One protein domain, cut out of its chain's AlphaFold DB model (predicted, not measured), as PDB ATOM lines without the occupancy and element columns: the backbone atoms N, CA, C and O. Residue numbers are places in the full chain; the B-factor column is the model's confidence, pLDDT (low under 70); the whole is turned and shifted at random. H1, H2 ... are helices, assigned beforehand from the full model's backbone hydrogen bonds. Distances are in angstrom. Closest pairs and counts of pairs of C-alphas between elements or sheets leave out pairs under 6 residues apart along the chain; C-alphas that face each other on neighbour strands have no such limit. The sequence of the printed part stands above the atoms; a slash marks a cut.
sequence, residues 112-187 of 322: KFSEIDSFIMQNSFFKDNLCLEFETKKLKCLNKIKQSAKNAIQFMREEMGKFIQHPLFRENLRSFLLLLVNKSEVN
ATOM      1  N   LYS A 112      11.409  10.944  18.504       93.88
ATOM      2  CA  LYS A 112       9.973  11.071  18.794       93.88
ATOM      3  C   LYS A 112       9.752  12.206  19.797       93.88
ATOM      4  O   LYS A 112      10.637  12.539  20.578       93.88
ATOM      5  N   PHE A 113       8.577  12.832  19.752       94.50
ATOM      6  CA  PHE A 113       8.314  14.056  20.524       94.50
ATOM      7  C   PHE A 113       6.929  14.108  21.189       94.50
ATOM      8  O   PHE A 113       6.548  15.145  21.729       94.50
ATOM      9  N   SER A 114       6.170  13.013  21.161       95.31
ATOM     10  CA  SER A 114       4.809  12.942  21.703       95.31
ATOM     11  C   SER A 114       4.756  13.252  23.199       95.31
ATOM     12  O   SER A 114       3.919  14.040  23.644       95.31
ATOM     13  N   GLU A 115       5.664  12.669  23.981       95.06
ATOM     14  CA  GLU A 115       5.683  12.824  25.435       95.06
ATOM     15  C   GLU A 115       6.108  14.232  25.857       95.06
ATOM     16  O   GLU A 115       5.509  14.799  26.775       95.06
ATOM     17  N   ILE A 116       7.101  14.829  25.179       95.31
ATOM     18  CA  ILE A 116       7.539  16.199  25.489       95.31
ATOM     19  C   ILE A 116       6.473  17.231  25.117       95.31
ATOM     20  O   ILE A 116       6.237  18.155  25.890       95.31
ATOM     21  N   ASP A 117       5.769  17.052  23.997       94.88
ATOM     22  CA  ASP A 117       4.673  17.946  23.614       94.88
ATOM     23  C   ASP A 117       3.527  17.874  24.617       94.88
ATOM     24  O   ASP A 117       3.046  18.900  25.098       94.88
ATOM     25  N   SER A 118       3.138  16.655  24.997       95.31
ATOM     26  CA  SER A 118       2.143  16.416  26.040       95.31
ATOM     27  C   SER A 118       2.563  17.047  27.371       95.31
ATOM     28  O   SER A 118       1.761  17.701  28.039       95.31
ATOM     29  N   PHE A 119       3.836  16.912  27.749       94.12
ATOM     30  CA  PHE A 119       4.391  17.528  28.953       94.12
ATOM     31  C   PHE A 119       4.336  19.057  28.916       94.12
ATOM     32  O   PHE A 119       3.894  19.665  29.890       94.12
ATOM     33  N   ILE A 120       4.705  19.676  27.795       94.19
ATOM     34  CA  ILE A 120       4.632  21.129  27.620       94.19
ATOM     35  C   ILE A 120       3.174  21.608  27.674       94.19
ATOM     36  O   ILE A 120       2.860  22.555  28.390       94.19
ATOM     37  N   MET A 121       2.261  20.931  26.972       92.62
ATOM     38  CA  MET A 121       0.852  21.333  26.887       92.62
ATOM     39  C   MET A 121       0.096  21.202  28.214       92.62
ATOM     40  O   MET A 121      -0.756  22.037  28.522       92.62
ATOM     41  N   GLN A 122       0.376  20.156  28.995       91.31
ATOM     42  CA  GLN A 122      -0.345  19.878  30.241       91.31
ATOM     43  C   GLN A 122       0.067  20.790  31.403       91.31
ATOM     44  O   GLN A 122      -0.685  20.917  32.369       91.31
ATOM     45  N   ASN A 123       1.233  21.435  31.329       89.19
ATOM     46  CA  ASN A 123       1.773  22.230  32.428       89.19
ATOM     47  C   ASN A 123       1.678  23.728  32.123       89.19
ATOM     48  O   ASN A 123       2.322  24.242  31.211       89.19
ATOM     49  N   SER A 124       0.913  24.461  32.942       88.50
ATOM     50  CA  SER A 124       0.717  25.912  32.789       88.50
ATOM     51  C   SER A 124       2.019  26.714  32.837       88.50
ATOM     52  O   SER A 124       2.095  27.764  32.208       88.50
ATOM     53  N   PHE A 125       3.043  26.195  33.520       86.50
ATOM     54  CA  PHE A 125       4.386  26.767  33.592       86.50
ATOM     55  C   PHE A 125       4.979  27.098  32.206       86.50
ATOM     56  O   PHE A 125       5.617  28.137  32.040       86.50
ATOM     57  N   PHE A 126       4.717  26.271  31.189       89.38
ATOM     58  CA  PHE A 126       5.268  26.476  29.845       89.38
ATOM     59  C   PHE A 126       4.464  27.446  28.973       89.38
ATOM     60  O   PHE A 126       4.896  27.757  27.868       89.38
ATOM     61  N   LYS A 127       3.314  27.955  29.442       84.88
ATOM     62  CA  LYS A 127       2.574  28.994  28.702       84.88
ATOM     63  C   LYS A 127       3.367  30.297  28.631       84.88
ATOM     64  O   LYS A 127       3.395  30.933  27.581       84.88
ATOM     65  N   ASP A 128       4.035  30.636  29.732       81.69
ATOM     66  CA  ASP A 128       4.843  31.849  29.857       81.69
ATOM     67  C   ASP A 128       6.347  31.557  29.692       81.69
ATOM     68  O   ASP A 128       7.110  32.430  29.275       81.69
ATOM     69  N   ASN A 129       6.789  30.321  29.970       85.62
ATOM     70  CA  ASN A 129       8.178  29.893  29.793       85.62
ATOM     71  C   ASN A 129       8.364  29.051  28.522       85.62
ATOM     72  O   ASN A 129       8.259  27.825  28.530       85.62
ATOM     73  N   LEU A 130       8.677  29.733  27.421       90.38
ATOM     74  CA  LEU A 130       8.736  29.124  26.092       90.38
ATOM     75  C   LEU A 130      10.096  28.490  25.737       90.38
ATOM     76  O   LEU A 130      10.245  27.975  24.630       90.38
ATOM     77  N   CYS A 131      11.095  28.526  26.626       91.12
ATOM     78  CA  CYS A 131      12.456  28.069  26.312       91.12
ATOM     79  C   CYS A 131      12.508  26.587  25.913       91.12
ATOM     80  O   CYS A 131      13.105  26.248  24.891       91.12
ATOM     81  N   LEU A 132      11.841  25.713  26.677       93.19
ATOM     82  CA  LEU A 132      11.802  24.279  26.379       93.19
ATOM     83  C   LEU A 132      11.079  23.997  25.056       93.19
ATOM     84  O   LEU A 132      11.555  23.201  24.245       93.19
ATOM     85  N   GLU A 133       9.955  24.678  24.810       93.62
ATOM     86  CA  GLU A 133       9.207  24.543  23.558       93.62
ATOM     87  C   GLU A 133      10.049  24.991  22.359       93.62
ATOM     88  O   GLU A 133      10.088  24.312  21.333       93.62
ATOM     89  N   PHE A 134      10.758  26.111  22.497       93.31
ATOM     90  CA  PHE A 134      11.606  26.658  21.447       93.31
ATOM     91  C   PHE A 134      12.742  25.701  21.057       93.31
ATOM     92  O   PHE A 134      12.908  25.394  19.874       93.31
ATOM     93  N   GLU A 135      13.490  25.179  22.030       92.62
ATOM     94  CA  GLU A 135      14.589  24.236  21.772       92.62
ATOM     95  C   GLU A 135      14.086  22.900  21.211       92.62
ATOM     96  O   GLU A 135      14.638  22.381  20.237       92.62
ATOM     97  N   THR A 136      12.964  22.393  21.730       94.19
ATOM     98  CA  THR A 136      12.315  21.181  21.204       94.19
ATOM     99  C   THR A 136      11.891  21.365  19.743       94.19
ATOM    100  O   THR A 136      12.080  20.473  18.912       94.19
ATOM    101  N   LYS A 137      11.363  22.543  19.383       93.25
ATOM    102  CA  LYS A 137      10.989  22.870  17.999       93.25
ATOM    103  C   LYS A 137      12.196  22.973  17.068       93.25
ATOM    104  O   LYS A 137      12.103  22.502  15.933       93.25
ATOM    105  N   LYS A 138      13.339  23.493  17.529       91.69
ATOM    106  CA  LYS A 138      14.593  23.452  16.752       91.69
ATOM    107  C   LYS A 138      15.026  22.016  16.459       91.69
ATOM    108  O   LYS A 138      15.329  21.693  15.309       91.69
ATOM    109  N   LEU A 139      14.979  21.138  17.461       91.56
ATOM    110  CA  LEU A 139      15.337  19.728  17.296       91.56
ATOM    111  C   LEU A 139      14.400  18.999  16.311       91.56
ATOM    112  O   LEU A 139      14.858  18.292  15.412       91.56
ATOM    113  N   LYS A 140      13.087  19.245  16.398       92.00
ATOM    114  CA  LYS A 140      12.101  18.756  15.416       92.00
ATOM    115  C   LYS A 140      12.391  19.244  13.999       92.00
ATOM    116  O   LYS A 140      12.300  18.462  13.052       92.00
ATOM    117  N   CYS A 141      12.747  20.520  13.851       90.50
ATOM    118  CA  CYS A 141      13.099  21.103  12.562       90.50
ATOM    119  C   CYS A 141      14.313  20.393  11.947       90.50
ATOM    120  O   CYS A 141      14.238  19.963  10.796       90.50
ATOM    121  N   LEU A 142      15.380  20.161  12.724       88.25
ATOM    122  CA  LEU A 142      16.555  19.400  12.272       88.25
ATOM    123  C   LEU A 142      16.183  18.001  11.765       88.25
ATOM    124  O   LEU A 142      16.625  17.591  10.691       88.25
ATOM    125  N   ASN A 143      15.314  17.289  12.486       87.62
ATOM    126  CA  ASN A 143      14.844  15.969  12.064       87.62
ATOM    127  C   ASN A 143      14.017  16.019  10.771       87.62
ATOM    128  O   ASN A 143      14.139  15.130   9.927       87.62
ATOM    129  N   LYS A 144      13.217  17.072  10.561       87.75
ATOM    130  CA  LYS A 144      12.482  17.280   9.302       87.75
ATOM    131  C   LYS A 144      13.408  17.624   8.136       87.75
ATOM    132  O   LYS A 144      13.155  17.152   7.032       87.75
ATOM    133  N   ILE A 145      14.485  18.379   8.364       85.56
ATOM    134  CA  ILE A 145      15.471  18.726   7.324       85.56
ATOM    135  C   ILE A 145      16.167  17.477   6.790       85.56
ATOM    136  O   ILE A 145      16.323  17.355   5.577       85.56
ATOM    137  N   LYS A 146      16.507  16.523   7.671       82.12
ATOM    138  CA  LYS A 146      17.067  15.219   7.275       82.12
ATOM    139  C   LYS A 146      16.152  14.444   6.317       82.12
ATOM    140  O   LYS A 146      16.645  13.661   5.516       82.12
ATOM    141  N   GLN A 147      14.834  14.658   6.388       83.31
ATOM    142  CA  GLN A 147      13.850  14.023   5.504       83.31
ATOM    143  C   GLN A 147      13.629  14.826   4.214       83.31
ATOM    144  O   GLN A 147      13.672  14.275   3.119       83.31
ATOM    145  N   SER A 148      13.328  16.124   4.335       84.94
ATOM    146  CA  SER A 148      13.088  17.026   3.205       84.94
ATOM    147  C   SER A 148      13.116  18.492   3.641       84.94
ATOM    148  O   SER A 148      12.401  18.898   4.562       84.94
ATOM    149  N   ALA A 149      13.852  19.323   2.897       83.38
ATOM    150  CA  ALA A 149      13.891  20.771   3.108       83.38
ATOM    151  C   ALA A 149      12.498  21.424   3.011       83.38
ATOM    152  O   ALA A 149      12.182  22.333   3.777       83.38
ATOM    153  N   LYS A 150      11.625  20.929   2.121       86.69
ATOM    154  CA  LYS A 150      10.261  21.455   1.954       86.69
ATOM    155  C   LYS A 150       9.418  21.247   3.215       86.69
ATOM    156  O   LYS A 150       8.746  22.176   3.660       86.69
ATOM    157  N   ASN A 151       9.497  20.060   3.817       85.50
ATOM    158  CA  ASN A 151       8.758  19.730   5.040       85.50
ATOM    159  C   ASN A 151       9.257  20.541   6.238       85.50
ATOM    160  O   ASN A 151       8.462  20.959   7.074       85.50
ATOM    161  N   ALA A 152      10.565  20.795   6.309       84.81
ATOM    162  CA  ALA A 152      11.140  21.638   7.347       84.81
ATOM    163  C   ALA A 152      10.687  23.099   7.239       84.81
ATOM    164  O   ALA A 152      10.338  23.704   8.249       84.81
ATOM    165  N   ILE A 153      10.646  23.659   6.024       85.50
ATOM    166  CA  ILE A 153      10.149  25.023   5.794       85.50
ATOM    167  C   ILE A 153       8.672  25.129   6.175       85.50
ATOM    168  O   ILE A 153       8.290  26.088   6.845       85.50
ATOM    169  N   GLN A 154       7.853  24.143   5.796       89.06
ATOM    170  CA  GLN A 154       6.444  24.105   6.190       89.06
ATOM    171  C   GLN A 154       6.297  24.083   7.719       89.06
ATOM    172  O   GLN A 154       5.608  24.933   8.278       89.06
ATOM    173  N   PHE A 155       7.038  23.198   8.394       90.56
ATOM    174  CA  PHE A 155       7.053  23.112   9.855       90.56
ATOM    175  C   PHE A 155       7.466  24.435  10.516       90.56
ATOM    176  O   PHE A 155       6.820  24.881  11.456       90.56
ATOM    177  N   MET A 156       8.513  25.104  10.022       87.75
ATOM    178  CA  MET A 156       8.944  26.393  10.579       87.75
ATOM    179  C   MET A 156       7.852  27.464  10.469       87.75
ATOM    180  O   MET A 156       7.667  28.244  11.402       87.75
ATOM    181  N   ARG A 157       7.113  27.497   9.353       87.94
ATOM    182  CA  ARG A 157       6.022  28.461   9.152       87.94
ATOM    183  C   ARG A 157       4.860  28.222  10.113       87.94
ATOM    184  O   ARG A 157       4.333  29.189  10.652       87.94
ATOM    185  N   GLU A 158       4.484  26.965  10.318       90.38
ATOM    186  CA  GLU A 158       3.343  26.579  11.159       90.38
ATOM    187  C   GLU A 158       3.677  26.665  12.653       90.38
ATOM    188  O   GLU A 158       2.954  27.289  13.426       90.38
ATOM    189  N   GLU A 159       4.810  26.094  13.064       90.19
ATOM    190  CA  GLU A 159       5.118  25.860  14.477       90.19
ATOM    191  C   GLU A 159       6.063  26.894  15.085       90.19
ATOM    192  O   GLU A 159       6.016  27.142  16.296       90.19
ATOM    193  N   MET A 160       6.938  27.501  14.277       88.75
ATOM    194  CA  MET A 160       7.946  28.444  14.773       88.75
ATOM    195  C   MET A 160       7.582  29.916  14.552       88.75
ATOM    196  O   MET A 160       8.278  30.794  15.065       88.75
ATOM    197  N   GLY A 161       6.471  30.205  13.863       85.38
ATOM    198  CA  GLY A 161       6.055  31.567  13.511       85.38
ATOM    199  C   GLY A 161       5.986  32.526  14.706       85.38
ATOM    200  O   GLY A 161       6.470  33.655  14.623       85.38
ATOM    201  N   LYS A 162       5.492  32.051  15.858       88.50
ATOM    202  CA  LYS A 162       5.388  32.855  17.089       88.50
ATOM    203  C   LYS A 162       6.735  33.318  17.664       88.50
ATOM    204  O   LYS A 162       6.769  34.295  18.403       88.50
ATOM    205  N   PHE A 163       7.845  32.656  17.324       90.12
ATOM    206  CA  PHE A 163       9.179  33.009  17.828       90.12
ATOM    207  C   PHE A 163       9.902  34.042  16.962       90.12
ATOM    208  O   PHE A 163      10.831  34.684  17.446       90.12
ATOM    209  N   ILE A 164       9.475  34.235  15.709       84.38
ATOM    210  CA  ILE A 164      10.147  35.121  14.745       84.38
ATOM    211  C   ILE A 164      10.177  36.564  15.252       84.38
ATOM    212  O   ILE A 164      11.207  37.229  15.190       84.38
ATOM    213  N   GLN A 165       9.048  37.038  15.777       82.00
ATOM    214  CA  GLN A 165       8.920  38.398  16.302       82.00
ATOM    215  C   GLN A 165       9.158  38.474  17.816       82.00
ATOM    216  O   GLN A 165       9.139  39.565  18.385       82.00
ATOM    217  N   HIS A 166       9.401  37.342  18.484       86.00
ATOM    218  CA  HIS A 166       9.543  37.322  19.933       86.00
ATOM    219  C   HIS A 166      10.907  37.903  20.357       86.00
ATOM    220  O   HIS A 166      11.942  37.345  19.973       86.00
ATOM    221  N   PRO A 167      10.956  38.961  21.196       85.25
ATOM    222  CA  PRO A 167      12.198  39.669  21.527       85.25
ATOM    223  C   PRO A 167      13.307  38.768  22.081       85.25
ATOM    224  O   PRO A 167      14.467  38.936  21.720       85.25
ATOM    225  N   LEU A 168      12.944  37.786  22.916       86.25
ATOM    226  CA  LEU A 168      13.901  36.859  23.538       86.25
ATOM    227  C   LEU A 168      14.446  35.780  22.587       86.25
ATOM    228  O   LEU A 168      15.543  35.281  22.811       86.25
ATOM    229  N   PHE A 169      13.701  35.401  21.543       90.38
ATOM    230  CA  PHE A 169      14.035  34.228  20.720       90.38
ATOM    231  C   PHE A 169      14.523  34.586  19.320       90.38
ATOM    232  O   PHE A 169      15.189  33.765  18.693       90.38
ATOM    233  N   ARG A 170      14.249  35.802  18.830       86.81
ATOM    234  CA  ARG A 170      14.557  36.203  17.449       86.81
ATOM    235  C   ARG A 170      16.035  36.029  17.070       86.81
ATOM    236  O   ARG A 170      16.327  35.525  15.990       86.81
ATOM    237  N   GLU A 171      16.967  36.393  17.957       86.81
ATOM    238  CA  GLU A 171      18.410  36.330  17.667       86.81
ATOM    239  C   GLU A 171      18.924  34.886  17.695       86.81
ATOM    240  O   GLU A 171      19.718  34.477  16.844       86.81
ATOM    241  N   ASN A 172      18.421  34.078  18.634       88.56
ATOM    242  CA  ASN A 172      18.724  32.648  18.697       88.56
ATOM    243  C   ASN A 172      18.158  31.927  17.463       88.56
ATOM    244  O   ASN A 172      18.861  31.149  16.825       88.56
ATOM    245  N   LEU A 173      16.929  32.263  17.050       88.88
ATOM    246  CA  LEU A 173      16.318  31.732  15.833       88.88
ATOM    247  C   LEU A 173      17.117  32.119  14.585       88.88
ATOM    248  O   LEU A 173      17.395  31.255  13.760       88.88
ATOM    249  N   ARG A 174      17.542  33.382  14.458       87.19
ATOM    250  CA  ARG A 174      18.421  33.827  13.366       87.19
ATOM    251  C   ARG A 174      19.710  33.006  13.322       87.19
ATOM    252  O   ARG A 174      20.090  32.531  12.255       87.19
ATOM    253  N   SER A 175      20.357  32.823  14.470       87.31
ATOM    254  CA  SER A 175      21.596  32.044  14.587       87.31
ATOM    255  C   SER A 175      21.379  30.585  14.182       87.31
ATOM    256  O   SER A 175      22.154  30.036  13.403       87.31
ATOM    257  N   PHE A 176      20.276  29.979  14.626       87.88
ATOM    258  CA  PHE A 176      19.879  28.632  14.228       87.88
ATOM    259  C   PHE A 176      19.649  28.512  12.715       87.88
ATOM    260  O   PHE A 176      20.181  27.600  12.091       87.88
ATOM    261  N   LEU A 177      18.930  29.451  12.096       85.94
ATOM    262  CA  LEU A 177      18.700  29.444  10.647       85.94
ATOM    263  C   LEU A 177      20.009  29.549   9.848       85.94
ATOM    264  O   LEU A 177      20.161  28.869   8.837       85.94
ATOM    265  N   LEU A 178      20.972  30.354  10.307       84.38
ATOM    266  CA  LEU A 178      22.296  30.448   9.681       84.38
ATOM    267  C   LEU A 178      23.079  29.131   9.792       84.38
ATOM    268  O   LEU A 178      23.712  28.712   8.824       84.38
ATOM    269  N   LEU A 179      22.995  28.447  10.937       82.69
ATOM    270  CA  LEU A 179      23.600  27.124  11.125       82.69
ATOM    271  C   LEU A 179      23.023  26.089  10.151       82.69
ATOM    272  O   LEU A 179      23.780  25.308   9.571       82.69
ATOM    273  N   LEU A 180      21.706  26.120   9.910       81.06
ATOM    274  CA  LEU A 180      21.055  25.239   8.935       81.06
ATOM    275  C   LEU A 180      21.576  25.456   7.509       81.06
ATOM    276  O   LEU A 180      21.745  24.490   6.766       81.06
ATOM    277  N   VAL A 181      21.849  26.708   7.127       80.69
ATOM    278  CA  VAL A 181      22.418  27.047   5.811       80.69
ATOM    279  C   VAL A 181      23.857  26.543   5.691       80.69
ATOM    280  O   VAL A 181      24.224  25.971   4.665       80.69
ATOM    281  N   ASN A 182      24.649  26.694   6.753       79.44
ATOM    282  CA  ASN A 182      26.061  26.307   6.776       79.44
ATOM    283  C   ASN A 182      26.290  24.794   6.952       79.44
ATOM    284  O   ASN A 182      27.432  24.347   6.882       79.44
ATOM    285  N   LYS A 183      25.224  24.002   7.160       70.50
ATOM    286  CA  LYS A 183      25.257  22.538   7.364       70.50
ATOM    287  C   LYS A 183      26.201  22.085   8.484       70.50
ATOM    288  O   LYS A 183      26.746  20.985   8.433       70.50
ATOM    289  N   SER A 184      26.396  22.922   9.497       70.62
ATOM    290  CA  SER A 184      27.163  22.544  10.680       70.62
ATOM    291  C   SER A 184      26.379  21.513  11.491       70.62
ATOM    292  O   SER A 184      25.197  21.719  11.777       70.62
ATOM    293  N   GLU A 185      27.021  20.411  11.879       66.88
ATOM    294  CA  GLU A 185      26.427  19.479  12.834       66.88
ATOM    295  C   GLU A 185      26.382  20.138  14.212       66.88
ATOM    296  O   GLU A 185      27.404  20.544  14.762       66.88
ATOM    297  N   VAL A 186      25.175  20.275  14.760       70.31
ATOM    298  CA  VAL A 186      24.957  20.806  16.105       70.31
ATOM    299  C   VAL A 186      24.117  19.802  16.871       70.31
ATOM    300  O   VAL A 186      22.986  19.502  16.478       70.31
ATOM    301  N   ASN A 187      24.659  19.299  17.978       75.12
ATOM    302  CA  ASN A 187      23.877  18.511  18.913       75.12
ATOM    303  C   ASN A 187      23.032  19.451  19.785       75.12
ATOM    304  O   ASN A 187      23.528  20.063  20.723       75.12
TER     305      ASN A 187
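What this domain is: This is residues 112 to 187 of the 322 residues of the protein "RING-Gid-type domain-containing protein" of Anncaliia algerae PRA339 (UniProt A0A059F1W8). A long helix, H3, runs through the middle; H4 folds back along it as a hairpin and H6 runs more loosely alongside, while H1 lies by the beginning of H3. Residues 122 to 128 stick out. The 76 printed residues hold six named helices, H1 to H6 in chain order, all helix in class; the whole is compact, radius of gyration of the C-alphas 12.6 A, spanning 36 by 28 by 23 A.

How they stand to each other: H3, residues 131 to 147, and H4, residues 149 to 159, touch as a hairpin at a shallow tilt of 23 degrees, opposite ways; their closest C-alphas, Lys 144 and Ala 152, are 5.0 A apart. H6, residues 170 to 182, is close to H3 but not clearly touching: the closest C-alphas, Lys 138 and Phe 176, are 7.8 A apart. H5, residues 161 to 164, touches H6 only at the corner, the closest C-alphas being Ile 164 and Arg 170, 5.3 A. H1, residues 114 to 122, is close to H3 but not clearly touching, 7.0 A between the closest C-alphas, Ile 120 and Glu 133. H2, residues 125 to 128, touches no helix. Every O i to N i+4 pair is within hydrogen-bond range in H1, H4 and H6, and 12 of 13 in H3; H2 and H5 are too short for one.

Where its parts are: H3 spans 25.1 A from C-alpha 131 at (12.456, 28.069, 26.312), H6 18.6 A to C-alpha 182 at (26.061, 26.307, 6.776).

The domain as a whole: The printed part has no cut, and its five links between helices are tight. Residue 185 alone has pLDDT under 70.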